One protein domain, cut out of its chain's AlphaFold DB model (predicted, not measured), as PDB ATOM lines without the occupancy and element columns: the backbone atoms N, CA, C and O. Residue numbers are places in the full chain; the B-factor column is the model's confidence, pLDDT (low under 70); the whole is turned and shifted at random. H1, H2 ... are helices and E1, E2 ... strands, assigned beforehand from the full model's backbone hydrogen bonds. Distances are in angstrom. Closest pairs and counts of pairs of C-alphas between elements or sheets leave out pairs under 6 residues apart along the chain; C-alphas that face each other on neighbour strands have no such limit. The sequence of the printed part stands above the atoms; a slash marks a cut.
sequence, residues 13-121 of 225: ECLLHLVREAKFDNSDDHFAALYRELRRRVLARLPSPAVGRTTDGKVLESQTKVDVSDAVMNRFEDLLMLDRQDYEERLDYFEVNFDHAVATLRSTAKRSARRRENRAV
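Overview. This is residues 13 to 121 of the 225 residues of the protein "DNA-binding response regulator" of Bradyrhizobium sp. 6(2017) (UniProt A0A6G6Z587). The long helix H3 runs lengthwise through a loose group of helices: H5 crosses it steeply, and H2 runs back past it, meeting it with residues 42 to 43. Short helices H1 and H4 sit together near one end of H3, and a small hairpin of strands, E1 and E2, lies by its other end. The printed part has 109 residues, with named elements in the order H1, H2, E1, E2, H3, H4, H5; the sheet E1 - E2 is antiparallel and the class is mostly helix. The whole is loose, with a radius of gyration of the C-alphas of 16.3 A and spans of 50 by 33 by 21 A.

Arrangement. E1, residues 50 to 53, and E2, residues 59 to 61, form an antiparallel hairpin; N 51 and O 60, 2.8 A apart, are within hydrogen-bond range. H3, residues 63 to 85, is the hub, touching four helices. H5, residues 98 to 119, touches H3 at a steep tilt of 53 degrees, closest at the C-alphas of Val 68 and Ala 109, 5.3 A. H4, residues 89 to 96, touches H3, closest at C-alphas 79 and 91, 7.1 A. H1, residues 13 to 21, touches H4, closest at C-alphas 13 and 95, 4.2 A. H1 and H2, residues 28 to 43, form a helical hairpin, closest at C-alphas 19 and 34, 6.0 A. Every O i to N i+4 pair is within hydrogen-bond range in H1, H2, H3 and H5, and 2 of 4 in H4.

Along the chain. H3 is 32.9 A long, H5 31.6 A and H2 21.8 A. H1 begins at C-alpha 13 (-6.516, 27.089, -85.605), and H5 ends at C-alpha 119 (-2.505, 49.852, -57.252).

Size, cuts and confidence. The farthest C-alphas, Phe 24 and Thr 55, are 52.0 A apart. The printed part has no cut and no long link. pLDDT is under 70 at residues 25 to 26 and 117 to 121.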
ATOM      1  N   GLU A  13      -7.748  26.869 -84.855       94.38
ATOM      2  CA  GLU A  13      -6.516  27.089 -85.605       94.38
ATOM      3  C   GLU A  13      -6.817  27.302 -87.093       94.38
ATOM      4  O   GLU A  13      -6.516  28.350 -87.659       94.38
ATOM      5  N   CYS A  14      -7.514  26.339 -87.707       94.25
ATOM      6  CA  CYS A  14      -7.916  26.421 -89.108       94.25
ATOM      7  C   CYS A  14      -8.911  27.560 -89.344       94.25
ATOM      8  O   CYS A  14      -8.850  28.231 -90.366       94.25
ATOM      9  N   LEU A  15      -9.828  27.798 -88.401       93.38
ATOM     10  CA  LEU A  15     -10.770  28.909 -88.506       93.38
ATOM     11  C   LEU A  15     -10.056  30.266 -88.498       93.38
ATOM     12  O   LEU A  15     -10.442  31.147 -89.258       93.38
ATOM     13  N   LEU A  16      -9.030  30.439 -87.659       94.62
ATOM     14  CA  LEU A  16      -8.212  31.650 -87.658       94.62
ATOM     15  C   LEU A  16      -7.478  31.815 -88.990       94.62
ATOM     16  O   LEU A  16      -7.536  32.898 -89.563       94.62
ATOM     17  N   HIS A  17      -6.867  30.746 -89.500       93.75
ATOM     18  CA  HIS A  17      -6.210  30.766 -90.804       93.75
ATOM     19  C   HIS A  17      -7.166  31.233 -91.917       93.75
ATOM     20  O   HIS A  17      -6.855  32.178 -92.635       93.75
ATOM     21  N   LEU A  18      -8.387  30.681 -91.978       92.12
ATOM     22  CA  LEU A  18      -9.410  31.119 -92.940       92.12
ATOM     23  C   LEU A  18      -9.829  32.584 -92.746       92.12
ATOM     24  O   LEU A  18     -10.096  33.282 -93.719       92.12
ATOM     25  N   VAL A  19      -9.895  33.073 -91.503       91.94
ATOM     26  CA  VAL A  19     -10.181  34.493 -91.223       91.94
ATOM     27  C   VAL A  19      -9.079  35.399 -91.776       91.94
ATOM     28  O   VAL A  19      -9.393  36.473 -92.292       91.94
ATOM     29  N   ARG A  20      -7.812  34.980 -91.691       91.56
ATOM     30  CA  ARG A  20      -6.678  35.731 -92.248       91.56
ATOM     31  C   ARG A  20      -6.636  35.646 -93.771       91.56
ATOM     32  O   ARG A  20      -6.421  36.666 -94.416       91.56
ATOM     33  N   GLU A  21      -6.917  34.484 -94.361       89.06
ATOM     34  CA  GLU A  21      -7.015  34.336 -95.821       89.06
ATOM     35  C   GLU A  21      -8.167  35.158 -96.414       89.06
ATOM     36  O   GLU A  21      -8.004  35.778 -97.465       89.06
ATOM     37  N   ALA A  22      -9.290  35.276 -95.697       85.38
ATOM     38  CA  ALA A  22     -10.426  36.100 -96.108       85.38
ATOM     39  C   ALA A  22     -10.086  37.602 -96.242       85.38
ATOM     40  O   ALA A  22     -10.898  38.360 -96.764       85.38
ATOM     41  N   LYS A  23      -8.891  38.053 -95.823       77.94
ATOM     42  CA  LYS A  23      -8.338  39.378 -96.165       77.94
ATOM     43  C   LYS A  23      -8.201  39.577 -97.678       77.94
ATOM     44  O   LYS A  23      -8.341  40.701 -98.155       77.94
ATOM     45  N   PHE A  24      -7.884  38.512 -98.411       73.44
ATOM     46  CA  PHE A  24      -7.665  38.544 -99.857       73.44
ATOM     47  C   PHE A  24      -8.956  38.326-100.655       73.44
ATOM     48  O   PHE A  24      -9.003  38.645-101.845       73.44
ATOM     49  N   ASP A  25     -10.013  37.854 -99.995       68.31
ATOM     50  CA  ASP A  25     -11.336  37.711-100.584       68.31
ATOM     51  C   ASP A  25     -12.097  39.039-100.497       68.31
ATOM     52  O   ASP A  25     -12.292  39.610 -99.428       68.31
ATOM     53  N   ASN A  26     -12.608  39.525-101.629       63.44
ATOM     54  CA  ASN A  26     -13.384  40.771-101.705       63.44
ATOM     55  C   ASN A  26     -14.834  40.611-101.174       63.44
ATOM     56  O   ASN A  26     -15.772  41.182-101.730       63.44
ATOM     57  N   SER A  27     -15.043  39.768-100.154       75.25
ATOM     58  CA  SER A  27     -16.350  39.441 -99.571       75.25
ATOM     59  C   SER A  27     -16.339  39.617 -98.051       75.25
ATOM     60  O   SER A  27     -16.001  38.707 -97.289       75.25
ATOM     61  N   ASP A  28     -16.781  40.790 -97.600       79.38
ATOM     62  CA  ASP A  28     -16.900  41.101 -96.172       79.38
ATOM     63  C   ASP A  28     -17.930  40.207 -95.450       79.38
ATOM     64  O   ASP A  28     -17.789  39.946 -94.254       79.38
ATOM     65  N   ASP A  29     -18.925  39.670 -96.165       84.38
ATOM     66  CA  ASP A  29     -19.925  38.751 -95.606       84.38
ATOM     67  C   ASP A  29     -19.305  37.416 -95.169       84.38
ATOM     68  O   ASP A  29     -19.643  36.880 -94.106       84.38
ATOM     69  N   HIS A  30     -18.366  36.889 -95.964       84.44
ATOM     70  CA  HIS A  30     -17.653  35.656 -95.641       84.44
ATOM     71  C   HIS A  30     -16.765  35.852 -94.407       84.44
ATOM     72  O   HIS A  30     -16.852  35.081 -93.445       84.44
ATOM     73  N   PHE A  31     -16.001  36.949 -94.379       86.81
ATOM     74  CA  PHE A  31     -15.206  37.340 -93.217       86.81
ATOM     75  C   PHE A  31     -16.074  37.488 -91.959       86.81
ATOM     76  O   PHE A  31     -15.745  36.938 -90.908       86.81
ATOM     77  N   ALA A  32     -17.218  38.174 -92.055       88.81
ATOM     78  CA  ALA A  32     -18.106  38.401 -90.919       88.81
ATOM     79  C   ALA A  32     -18.660  37.094 -90.327       88.81
ATOM     80  O   ALA A  32     -18.801  36.981 -89.103       88.81
ATOM     81  N   ALA A  33     -18.967  36.103 -91.168       90.19
ATOM     82  CA  ALA A  33     -19.423  34.790 -90.719       90.19
ATOM     83  C   ALA A  33     -18.318  34.028 -89.966       90.19
ATOM     84  O   ALA A  33     -18.553  33.554 -88.849       90.19
ATOM     85  N   LEU A  34     -17.111  33.970 -90.539       91.56
ATOM     86  CA  LEU A  34     -15.954  33.301 -89.937       91.56
ATOM     87  C   LEU A  34     -15.536  33.976 -88.623       91.56
ATOM     88  O   LEU A  34     -15.387  33.315 -87.590       91.56
ATOM     89  N   TYR A  35     -15.439  35.306 -88.631       91.69
ATOM     90  CA  TYR A  35     -15.088  36.105 -87.462       91.69
ATOM     91  C   TYR A  35     -16.091  35.923 -86.320       91.69
ATOM     92  O   TYR A  35     -15.695  35.773 -85.164       91.69
ATOM     93  N   ARG A  36     -17.397  35.879 -86.614       93.25
ATOM     94  CA  ARG A  36     -18.433  35.673 -85.589       93.25
ATOM     95  C   ARG A  36     -18.245  34.350 -84.853       93.25
ATOM     96  O   ARG A  36     -18.363  34.309 -83.627       93.25
ATOM     97  N   GLU A  37     -17.944  33.283 -85.586       93.31
ATOM     98  CA  GLU A  37     -17.701  31.969 -84.996       93.31
ATOM     99  C   GLU A  37     -16.372  31.932 -84.225       93.31
ATOM    100  O   GLU A  37     -16.323  31.410 -83.107       93.31
ATOM    101  N   LEU A  38     -15.318  32.558 -84.756       94.38
ATOM    102  CA  LEU A  38     -14.023  32.671 -84.082       94.38
ATOM    103  C   LEU A  38     -14.152  33.440 -82.762       94.38
ATOM    104  O   LEU A  38     -13.747  32.949 -81.707       94.38
ATOM    105  N   ARG A  39     -14.823  34.595 -82.785       94.44
ATOM    106  CA  ARG A  39     -15.133  35.403 -81.601       94.44
ATOM    107  C   ARG A  39     -15.916  34.602 -80.567       94.44
ATOM    108  O   ARG A  39     -15.574  34.612 -79.386       94.44
ATOM    109  N   ARG A  40     -16.936  33.852 -80.994       93.81
ATOM    110  CA  ARG A  40     -17.713  32.975 -80.105       93.81
ATOM    111  C   ARG A  40     -16.822  31.931 -79.426       93.81
ATOM    112  O   ARG A  40     -17.002  31.646 -78.242       93.81
ATOM    113  N   ARG A  41     -15.854  31.370 -80.152       92.94
ATOM    114  CA  ARG A  41     -14.898  30.377 -79.639       92.94
ATOM    115  C   ARG A  41     -13.886  30.967 -78.667       92.94
ATOM    116  O   ARG A  41     -13.553  30.280 -77.699       92.94
ATOM    117  N   VAL A  42     -13.429  32.200 -78.880       93.31
ATOM    118  CA  VAL A  42     -12.602  32.922 -77.900       93.31
ATOM    119  C   VAL A  42     -13.408  33.155 -76.628       93.31
ATOM    120  O   VAL A  42     -12.986  32.720 -75.561       93.31
ATOM    121  N   LEU A  43     -14.612  33.730 -76.740       91.62
ATOM    122  CA  LEU A  43     -15.489  34.005 -75.595       91.62
ATOM    123  C   LEU A  43     -15.817  32.742 -74.786       91.62
ATOM    124  O   LEU A  43     -15.798  32.776 -73.559       91.62
ATOM    125  N   ALA A  44     -16.044  31.606 -75.448       90.69
ATOM    126  CA  ALA A  44     -16.297  30.328 -74.777       90.69
ATOM    127  C   ALA A  44     -15.107  29.819 -73.934       90.69
ATOM    128  O   ALA A  44     -15.295  28.981 -73.053       90.69
ATOM    129  N   ARG A  45     -13.886  30.311 -74.189       88.06
ATOM    130  CA  ARG A  45     -12.660  29.984 -73.435       88.06
ATOM    131  C   ARG A  45     -12.371  30.986 -72.313       88.06
ATOM    132  O   ARG A  45     -11.419  30.801 -71.544       88.06
ATOM    133  N   LEU A  46     -13.160  32.052 -72.199       88.38
ATOM    134  CA  LEU A  46     -13.021  33.080 -71.172       88.38
ATOM    135  C   LEU A  46     -13.838  32.733 -69.920       88.38
ATOM    136  O   LEU A  46     -14.790  31.954 -69.984       88.38
ATOM    137  N   PRO A  47     -13.436  33.238 -68.737       80.56
ATOM    138  CA  PRO A  47     -14.185  32.989 -67.515       80.56
ATOM    139  C   PRO A  47     -15.582  33.606 -67.621       80.56
ATOM    140  O   PRO A  47     -15.714  34.771 -67.978       80.56
ATOM    141  N   SER A  48     -16.617  32.851 -67.245       83.25
ATOM    142  CA  SER A  48     -17.970  33.409 -67.176       83.25
ATOM    143  C   SER A  48     -18.018  34.536 -66.131       83.25
ATOM    144  O   SER A  48     -17.642  34.288 -64.975       83.25
ATOM    145  N   PRO A  49     -18.477  35.747 -66.505       81.00
ATOM    146  CA  PRO A  49     -18.643  36.858 -65.572       81.00
ATOM    147  C   PRO A  49     -19.610  36.546 -64.433       81.00
ATOM    148  O   PRO A  49     -19.412  37.026 -63.318       81.00
ATOM    149  N   ALA A  50     -20.604  35.690 -64.687       82.12
ATOM    150  CA  ALA A  50     -21.581  35.263 -63.701       82.12
ATOM    151  C   ALA A  50     -20.908  34.516 -62.533       82.12
ATOM    152  O   ALA A  50     -20.191  33.527 -62.713       82.12
ATOM    153  N   VAL A  51     -21.141  35.002 -61.318       78.12
ATOM    154  CA  VAL A  51     -20.673  34.406 -60.055       78.12
ATOM    155  C   VAL A  51     -21.817  33.711 -59.322       78.12
ATOM    156  O   VAL A  51     -21.588  32.752 -58.594       78.12
ATOM    157  N   GLY A  52     -23.052  34.156 -59.540       79.00
ATOM    158  CA  GLY A  52     -24.235  33.593 -58.906       79.00
ATOM    159  C   GLY A  52     -25.497  34.331 -59.324       79.00
ATOM    160  O   GLY A  52     -25.493  35.100 -60.286       79.00
ATOM    161  N   ARG A  53     -26.584  34.102 -58.589       80.00
ATOM    162  CA  ARG A  53     -27.832  34.854 -58.731       80.00
ATOM    163  C   ARG A  53     -28.259  35.400 -57.376       80.00
ATOM    164  O   ARG A  53     -28.058  34.734 -56.364       80.00
ATOM    165  N   THR A  54     -28.834  36.596 -57.358       73.19
ATOM    166  CA  THR A  54     -29.512  37.131 -56.176       73.19
ATOM    167  C   THR A  54     -30.807  36.365 -55.913       73.19
ATOM    168  O   THR A  54     -31.301  35.632 -56.775       73.19
ATOM    169  N   THR A  55     -31.388  36.570 -54.729       72.31
ATOM    170  CA  THR A  55     -32.722  36.063 -54.358       72.31
ATOM    171  C   THR A  55     -33.803  36.470 -55.360       72.31
ATOM    172  O   THR A  55     -34.729  35.705 -55.608       72.31
ATOM    173  N   ASP A  56     -33.626  37.623 -56.008       77.62
ATOM    174  CA  ASP A  56     -34.540  38.175 -57.014       77.62
ATOM    175  C   ASP A  56     -34.237  37.667 -58.439       77.62
ATOM    176  O   ASP A  56     -34.774  38.168 -59.425       77.62
ATOM    177  N   GLY A  57     -33.319  36.704 -58.575       77.31
ATOM    178  CA  GLY A  57     -32.946  36.090 -59.847       77.31
ATOM    179  C   GLY A  57     -31.988  36.907 -60.720       77.31
ATOM    180  O   GLY A  57     -31.646  36.441 -61.811       77.31
ATOM    181  N   LYS A  58     -31.510  38.079 -60.270       80.81
ATOM    182  CA  LYS A  58     -30.510  38.871 -61.013       80.81
ATOM    183  C   LYS A  58     -29.153  38.182 -60.975       80.81
ATOM    184  O   LYS A  58     -28.736  37.689 -59.932       80.81
ATOM    185  N   VAL A  59     -28.451  38.156 -62.104       80.06
ATOM    186  CA  VAL A  59     -27.094  37.603 -62.177       80.06
ATOM    187  C   VAL A  59     -26.137  38.534 -61.436       80.06
ATOM    188  O   VAL A  59     -26.111  39.733 -61.693       80.06
ATOM    189  N   LEU A  60     -25.371  37.975 -60.502       76.88
ATOM    190  CA  LEU A  60     -24.245  38.657 -59.874       76.88
ATOM    191  C   LEU A  60     -23.025  38.473 -60.765       76.88
ATOM    192  O   LEU A  60     -22.655  37.338 -61.075       76.88
ATOM    193  N   GLU A  61     -22.395  39.572 -61.155       83.00
ATOM    194  CA  GLU A  61     -21.228  39.568 -62.031       83.00
ATOM    195  C   GLU A  61     -19.969  39.955 -61.256       83.00
ATOM    196  O   GLU A  61     -19.986  40.822 -60.385       83.00
ATOM    197  N   SER A  62     -18.855  39.293 -61.562       81.62
ATOM    198  CA  SER A  62     -17.544  39.712 -61.071       81.62
ATOM    199  C   SER A  62     -16.959  40.724 -62.041       81.62
ATOM    200  O   SER A  62     -16.592  40.352 -63.157       81.62
ATOM    201  N   GLN A  63     -16.792  41.965 -61.582       81.44
ATOM    202  CA  GLN A  63     -16.152  43.020 -62.368       81.44
ATOM    203  C   GLN A  63     -14.762  42.594 -62.860       81.44
ATOM    204  O   GLN A  63     -14.466  42.699 -64.042       81.44
ATOM    205  N   THR A  64     -13.945  41.976 -62.002       80.50
ATOM    206  CA  THR A  64     -12.623  41.456 -62.383       80.50
ATOM    207  C   THR A  64     -12.693  40.445 -63.537       80.50
ATOM    208  O   THR A  64     -11.809  40.411 -64.391       80.50
ATOM    209  N   LYS A  65     -13.730  39.593 -63.597       84.00
ATOM    210  CA  LYS A  65     -13.908  38.639 -64.708       84.00
ATOM    211  C   LYS A  65     -14.383  39.319 -65.994       84.00
ATOM    212  O   LYS A  65     -13.972  38.872 -67.066       84.00
ATOM    213  N   VAL A  66     -15.209  40.363 -65.888       88.06
ATOM    214  CA  VAL A  66     -15.600  41.221 -67.022       88.06
ATOM    215  C   VAL A  66     -14.354  41.893 -67.594       88.06
ATOM    216  O   VAL A  66     -14.006  41.638 -68.741       88.06
ATOM    217  N   ASP A  67     -13.590  42.594 -66.754       87.56
ATOM    218  CA  ASP A  67     -12.366  43.305 -67.137       87.56
ATOM    219  C   ASP A  67     -11.339  42.390 -67.818       87.56
ATOM    220  O   ASP A  67     -10.685  42.767 -68.791       87.56
ATOM    221  N   VAL A  68     -11.171  41.167 -67.304       88.25
ATOM    222  CA  VAL A  68     -10.281  40.169 -67.911       88.25
ATOM    223  C   VAL A  68     -10.793  39.738 -69.280       88.25
ATOM    224  O   VAL A  68      -9.985  39.559 -70.190       88.25
ATOM    225  N   SER A  69     -12.102  39.543 -69.425       91.12
ATOM    226  CA  SER A  69     -12.694  39.114 -70.692       91.12
ATOM    227  C   SER A  69     -12.565  40.203 -71.756       91.12
ATOM    228  O   SER A  69     -12.102  39.912 -72.858       91.12
ATOM    229  N   ASP A  70     -12.854  41.451 -71.391       92.75
ATOM    230  CA  ASP A  70     -12.711  42.617 -72.266       92.75
ATOM    231  C   ASP A  70     -11.255  42.830 -72.677       92.75
ATOM    232  O   ASP A  70     -10.956  43.001 -73.856       92.75
ATOM    233  N   ALA A  71     -10.313  42.735 -71.735       92.94
ATOM    234  CA  ALA A  71      -8.893  42.888 -72.040       92.94
ATOM    235  C   ALA A  71      -8.373  41.820 -73.018       92.94
ATOM    236  O   ALA A  71      -7.529  42.126 -73.862       92.94
ATOM    237  N   VAL A  72      -8.849  40.572 -72.916       93.69
ATOM    238  CA  VAL A  72      -8.473  39.519 -73.871       93.69
ATOM    239  C   VAL A  72      -9.106  39.769 -75.234       93.69
ATOM    240  O   VAL A  72      -8.402  39.664 -76.237       93.69
ATOM    241  N   MET A  73     -10.397  40.110 -75.274       95.00
ATOM    242  CA  MET A  73     -11.104  40.376 -76.527       95.00
ATOM    243  C   MET A  73     -10.506  41.565 -77.271       95.00
ATOM    244  O   MET A  73     -10.140  41.401 -78.427       95.00
ATOM    245  N   ASN A  74     -10.296  42.697 -76.598       95.50
ATOM    246  CA  ASN A  74      -9.677  43.879 -77.199       95.50
ATOM    247  C   ASN A  74      -8.301  43.541 -77.772       95.50
ATOM    248  O   ASN A  74      -8.019  43.830 -78.925       95.50
ATOM    249  N   ARG A  75      -7.459  42.835 -77.004       95.31
ATOM    250  CA  ARG A  75      -6.130  42.448 -77.485       95.31
ATOM    251  C   ARG A  75      -6.191  41.517 -78.698       95.31
ATOM    252  O   ARG A  75      -5.325  41.597 -79.562       95.31
ATOM    253  N   PHE A  76      -7.145  40.596 -78.732       95.19
ATOM    254  CA  PHE A  76      -7.314  39.684 -79.858       95.19
ATOM    255  C   PHE A  76      -7.823  40.416 -81.108       95.19
ATOM    256  O   PHE A  76      -7.303  40.199 -82.198       95.19
ATOM    257  N   GLU A  77      -8.790  41.319 -80.939       94.44
ATOM    258  CA  GLU A  77      -9.320  42.172 -82.006       94.44
ATOM    259  C   GLU A  77      -8.239  43.106 -82.565       94.44
ATOM    260  O   GLU A  77      -8.085  43.181 -83.780       94.44
ATOM    261  N   ASP A  78      -7.415  43.712 -81.704       95.56
ATOM    262  CA  ASP A  78      -6.265  44.526 -82.113       95.56
ATOM    263  C   ASP A  78      -5.306  43.741 -83.021       95.56
ATOM    264  O   ASP A  78      -4.865  44.255 -84.045       95.56
ATOM    265  N   LEU A  79      -4.985  42.488 -82.667       95.12
ATOM    266  CA  LEU A  79      -4.102  41.644 -83.481       95.12
ATOM    267  C   LEU A  79      -4.707  41.356 -84.858       95.12
ATOM    268  O   LEU A  79      -3.991  41.416 -85.850       95.12
ATOM    269  N   LEU A  80      -6.013  41.094 -84.935       93.06
ATOM    270  CA  LEU A  80      -6.700  40.883 -86.212       93.06
ATOM    271  C   LEU A  80      -6.767  42.160 -87.058       93.06
ATOM    272  O   LEU A  80      -6.643  42.098 -88.279       93.06
ATOM    273  N   MET A  81      -6.961  43.321 -86.430       92.06
ATOM    274  CA  MET A  81      -6.944  44.605 -87.134       92.06
ATOM    275  C   MET A  81      -5.558  44.916 -87.702       92.06
ATOM    276  O   MET A  81      -5.466  45.369 -88.843       92.06
ATOM    277  N   LEU A  82      -4.502  44.651 -86.925       93.88
ATOM    278  CA  LEU A  82      -3.118  44.777 -87.380       93.88
ATOM    279  C   LEU A  82      -2.844  43.826 -88.548       93.88
ATOM    280  O   LEU A  82      -2.410  44.298 -89.592       93.88
ATOM    281  N   ASP A  83      -3.218  42.548 -88.422       92.38
ATOM    282  CA  ASP A  83      -3.042  41.534 -89.473       92.38
ATOM    283  C   ASP A  83      -3.752  41.902 -90.790       92.38
ATOM    284  O   ASP A  83      -3.256  41.700 -91.905       92.38
ATOM    285  N   ARG A  84      -4.931  42.528 -90.674       87.88
ATOM    286  CA  ARG A  84      -5.685  43.018 -91.832       87.88
ATOM    287  C   ARG A  84      -4.979  44.177 -92.540       87.88
ATOM    288  O   ARG A  84      -5.181  44.338 -93.741       87.88
ATOM    289  N   GLN A  85      -4.134  44.948 -91.858       89.25
ATOM    290  CA  GLN A  85      -3.286  45.960 -92.496       89.25
ATOM    291  C   GLN A  85      -2.034  45.307 -93.088       89.25
ATOM    292  O   GLN A  85      -1.847  45.329 -94.303       89.25
ATOM    293  N   ASP A  86      -1.247  44.630 -92.262       90.06
ATOM    294  CA  ASP A  86      -0.003  43.959 -92.640       90.06
ATOM    295  C   ASP A  86       0.167  42.671 -91.833       90.06
ATOM    296  O   ASP A  86      -0.446  42.530 -90.785       90.06
ATOM    297  N   TYR A  87       0.966  41.727 -92.316       92.75
ATOM    298  CA  TYR A  87       1.122  40.419 -91.679       92.75
ATOM    299  C   TYR A  87       1.557  40.536 -90.206       92.75
ATOM    300  O   TYR A  87       2.594  41.127 -89.901       92.75
ATOM    301  N   GLU A  88       0.792  39.942 -89.285       95.69
ATOM    302  CA  GLU A  88       1.100  39.946 -87.851       95.69
ATOM    303  C   GLU A  88       1.570  38.562 -87.379       95.69
ATOM    304  O   GLU A  88       0.769  37.677 -87.072       95.69
ATOM    305  N   GLU A  89       2.889  38.405 -87.236       95.38
ATOM    306  CA  GLU A  89       3.553  37.161 -86.805       95.38
ATOM    307  C   GLU A  89       3.031  36.625 -85.461       95.38
ATOM    308  O   GLU A  89       3.060  35.425 -85.189       95.38
ATOM    309  N   ARG A  90       2.519  37.498 -84.578       93.75
ATOM    310  CA  ARG A  90       1.962  37.061 -83.287       93.75
ATOM    311  C   ARG A  90       0.724  36.179 -83.438       93.75
ATOM    312  O   ARG A  90       0.427  35.439 -82.496       93.75
ATOM    313  N   LEU A  91       0.006  36.246 -84.562       95.31
ATOM    314  CA  LEU A  91      -1.127  35.359 -84.840       95.31
ATOM    315  C   LEU A  91      -0.692  33.951 -85.254       95.31
ATOM    316  O   LEU A  91      -1.454  33.013 -85.038       95.31
ATOM    317  N   ASP A  92       0.540  33.763 -85.721       94.81
ATOM    318  CA  ASP A  92       1.035  32.460 -86.186       94.81
ATOM    319  C   ASP A  92       1.010  31.427 -85.054       94.81
ATOM    320  O   ASP A  92       0.648  30.266 -85.236       94.81
ATOM    321  N   TYR A  93       1.293  31.862 -83.824       94.62
ATOM    322  CA  TYR A  93       1.182  30.981 -82.664       94.62
ATOM    323  C   TYR A  93      -0.265  30.552 -82.366       94.62
ATOM    324  O   TYR A  93      -0.493  29.438 -81.889       94.62
ATOM    325  N   PHE A  94      -1.255  31.399 -82.662       95.00
ATOM    326  CA  PHE A  94      -2.670  31.046 -82.509       95.00
ATOM    327  C   PHE A  94      -3.122  30.036 -83.568       95.00
ATOM    328  O   PHE A  94      -4.024  29.248 -83.292       95.00
ATOM    329  N   GLU A  95      -2.503  30.032 -84.747       93.62
ATOM    330  CA  GLU A  95      -2.747  29.025 -85.785       93.62
ATOM    331  C   GLU A  95      -2.113  27.671 -85.457       93.62
ATOM    332  O   GLU A  95      -2.566  26.643 -85.949       93.62
ATOM    333  N   VAL A  96      -1.088  27.644 -84.604       93.69
ATOM    334  CA  VAL A  96      -0.452  26.394 -84.161       93.69
ATOM    335  C   VAL A  96      -1.125  25.826 -82.912       93.69
ATOM    336  O   VAL A  96      -1.312  24.615 -82.802       93.69
ATOM    337  N   ASN A  97      -1.446  26.676 -81.931       92.81
ATOM    338  CA  ASN A  97      -2.041  26.249 -80.666       92.81
ATOM    339  C   ASN A  97      -2.963  27.331 -80.099       92.81
ATOM    340  O   ASN A  97      -2.602  28.105 -79.200       92.81
ATOM    341  N   PHE A  98      -4.186  27.363 -80.620       93.00
ATOM    342  CA  PHE A  98      -5.154  28.409 -80.325       93.00
ATOM    343  C   PHE A  98      -5.524  28.439 -78.839       93.00
ATOM    344  O   PHE A  98      -5.566  29.496 -78.201       93.00
ATOM    345  N   ASP A  99      -5.761  27.263 -78.263       90.62
ATOM    346  CA  ASP A  99      -6.182  27.119 -76.871       90.62
ATOM    347  C   ASP A  99      -5.115  27.641 -75.902       90.62
ATOM    348  O   ASP A  99      -5.434  28.363 -74.947       90.62
ATOM    349  N   HIS A 100      -3.842  27.330 -76.161       91.06
ATOM    350  CA  HIS A 100      -2.744  27.820 -75.338       91.06
ATOM    351  C   HIS A 100      -2.512  29.323 -75.513       91.06
ATOM    352  O   HIS A 100      -2.278  30.034 -74.527       91.06
ATOM    353  N   ALA A 101      -2.620  29.834 -76.740       91.25
ATOM    354  CA  ALA A 101      -2.477  31.256 -77.022       91.25
ATOM    355  C   ALA A 101      -3.538  32.087 -76.270       91.25
ATOM    356  O   ALA A 101      -3.202  33.028 -75.540       91.25
ATOM    357  N   VAL A 102      -4.811  31.669 -76.316       90.56
ATOM    358  CA  VAL A 102      -5.905  32.305 -75.558       90.56
ATOM    359  C   VAL A 102      -5.698  32.167 -74.043       90.56
ATOM    360  O   VAL A 102      -5.914  33.123 -73.290       90.56
ATOM    361  N   ALA A 103      -5.232  31.009 -73.562       89.44
ATOM    362  CA  ALA A 103      -4.925  30.818 -72.145       89.44
ATOM    363  C   ALA A 103      -3.813  31.763 -71.653       89.44
ATOM    364  O   ALA A 103      -3.896  32.288 -70.534       89.44
ATOM    365  N   THR A 104      -2.812  32.018 -72.496       88.88
ATOM    366  CA  THR A 104      -1.705  32.938 -72.219       88.88
ATOM    367  C   THR A 104      -2.180  34.387 -72.176       88.88
ATOM    368  O   THR A 104      -1.896  35.082 -71.195       88.88
ATOM    369  N   LEU A 105      -2.988  34.826 -73.151       90.19
ATOM    370  CA  LEU A 105      -3.630  36.149 -73.120       90.19
ATOM    371  C   LEU A 105      -4.430  36.352 -71.831       90.19
ATOM    372  O   LEU A 105      -4.269  37.359 -71.138       90.19
ATOM    373  N   ARG A 106      -5.229  35.353 -71.449       90.62
ATOM    374  CA  ARG A 106      -6.018  35.373 -70.213       90.62
ATOM    375  C   ARG A 106      -5.147  35.474 -68.960       90.62
ATOM    376  O   ARG A 106      -5.495  36.206 -68.036       90.62
ATOM    377  N   SER A 107      -4.021  34.761 -68.901       89.00
ATOM    378  CA  SER A 107      -3.062  34.853 -67.785       89.00
ATOM    379  C   SER A 107      -2.470  36.261 -67.658       89.00
ATOM    380  O   SER A 107      -2.358  36.802 -66.554       89.00
ATOM    381  N   THR A 108      -2.130  36.880 -68.788       88.94
ATOM    382  CA  THR A 108      -1.629  38.258 -68.840       88.94
ATOM    383  C   THR A 108      -2.695  39.261 -68.399       88.94
ATOM    384  O   THR A 108      -2.414  40.102 -67.543       88.94
ATOM    385  N   ALA A 109      -3.929  39.131 -68.890       89.88
ATOM    386  CA  ALA A 109      -5.050  39.982 -68.492       89.88
ATOM    387  C   ALA A 109      -5.338  39.883 -66.985       89.88
ATOM    388  O   ALA A 109      -5.429  40.907 -66.312       89.88
ATOM    389  N   LYS A 110      -5.361  38.666 -66.417       87.44
ATOM    390  CA  LYS A 110      -5.506  38.456 -64.964       87.44
ATOM    391  C   LYS A 110      -4.399  39.134 -64.158       87.44
ATOM    392  O   LYS A 110      -4.676  39.771 -63.147       87.44
ATOM    393  N   ARG A 111      -3.140  39.014 -64.598       85.38
ATOM    394  CA  ARG A 111      -2.002  39.685 -63.945       85.38
ATOM    395  C   ARG A 111      -2.137  41.205 -64.001       85.38
ATOM    396  O   ARG A 111      -1.848  41.866 -63.008       85.38
ATOM    397  N   SER A 112      -2.585  41.749 -65.130       83.06
ATOM    398  CA  SER A 112      -2.835  43.184 -65.293       83.06
ATOM    399  C   SER A 112      -3.966  43.677 -64.382       83.06
ATOM    400  O   SER A 112      -3.769  44.640 -63.643       83.06
ATOM    401  N   ALA A 113      -5.100  42.967 -64.348       82.31
ATOM    402  CA  ALA A 113      -6.231  43.281 -63.474       82.31
ATOM    403  C   ALA A 113      -5.823  43.263 -61.992       82.31
ATOM    404  O   ALA A 113      -6.018  44.254 -61.294       82.31
ATOM    405  N   ARG A 114      -5.117  42.213 -61.545       77.25
ATOM    406  CA  ARG A 114      -4.596  42.122 -60.170       77.25
ATOM    407  C   ARG A 114      -3.625  43.257 -59.832       77.25
ATOM    408  O   ARG A 114      -3.655  43.789 -58.731       77.25
ATOM    409  N   ARG A 115      -2.750  43.650 -60.766       78.75
ATOM    410  CA  ARG A 115      -1.852  44.804 -60.571       78.75
ATOM    411  C   ARG A 115      -2.623  46.116 -60.438       78.75
ATOM    412  O   ARG A 115      -2.179  46.985 -59.697       78.75
ATOM    413  N   ARG A 116      -3.733  46.276 -61.164       77.81
ATOM    414  CA  ARG A 116      -4.589  47.466 -61.094       77.81
ATOM    415  C   ARG A 116      -5.359  47.521 -59.775       77.81
ATOM    416  O   ARG A 116      -5.332  48.566 -59.139       77.81
ATOM    417  N   GLU A 117      -5.939  46.403 -59.340       69.50
ATOM    418  CA  GLU A 117      -6.565  46.267 -58.014       69.50
ATOM    419  C   GLU A 117      -5.561  46.595 -56.901       69.50
ATOM    420  O   GLU A 117      -5.817  47.462 -56.074       69.50
ATOM    421  N   ASN A 118      -4.356  46.015 -56.947       66.88
ATOM    422  CA  ASN A 118      -3.305  46.286 -55.960       66.88
ATOM    423  C   ASN A 118      -2.745  47.720 -56.021       66.88
ATOM    424  O   ASN A 118      -2.145  48.181 -55.055       66.88
ATOM    425  N   ARG A 119      -2.884  48.430 -57.150       65.06
ATOM    426  CA  ARG A 119      -2.505  49.852 -57.252       65.06
ATOM    427  C   ARG A 119      -3.550  50.753 -56.593       65.06
ATOM    428  O   ARG A 119      -3.211  51.844 -56.151       65.06
ATOM    429  N   ALA A 120      -4.794  50.295 -56.535       57.50
ATOM    430  CA  ALA A 120      -5.918  50.993 -55.940       57.50
ATOM    431  C   ALA A 120      -6.223  50.472 -54.529       57.50
ATOM    432  O   ALA A 120      -7.393  50.370 -54.176       57.50
ATOM    433  N   VAL A 121      -5.204  50.142 -53.720       50.81
ATOM    434  CA  VAL A 121      -5.419  49.974 -52.276       50.81
ATOM    435  C   VAL A 121      -5.814  51.351 -51.743       50.81
ATOM    436  O   VAL A 121      -4.987  52.269 -51.796       50.81
TER     437      VAL A 121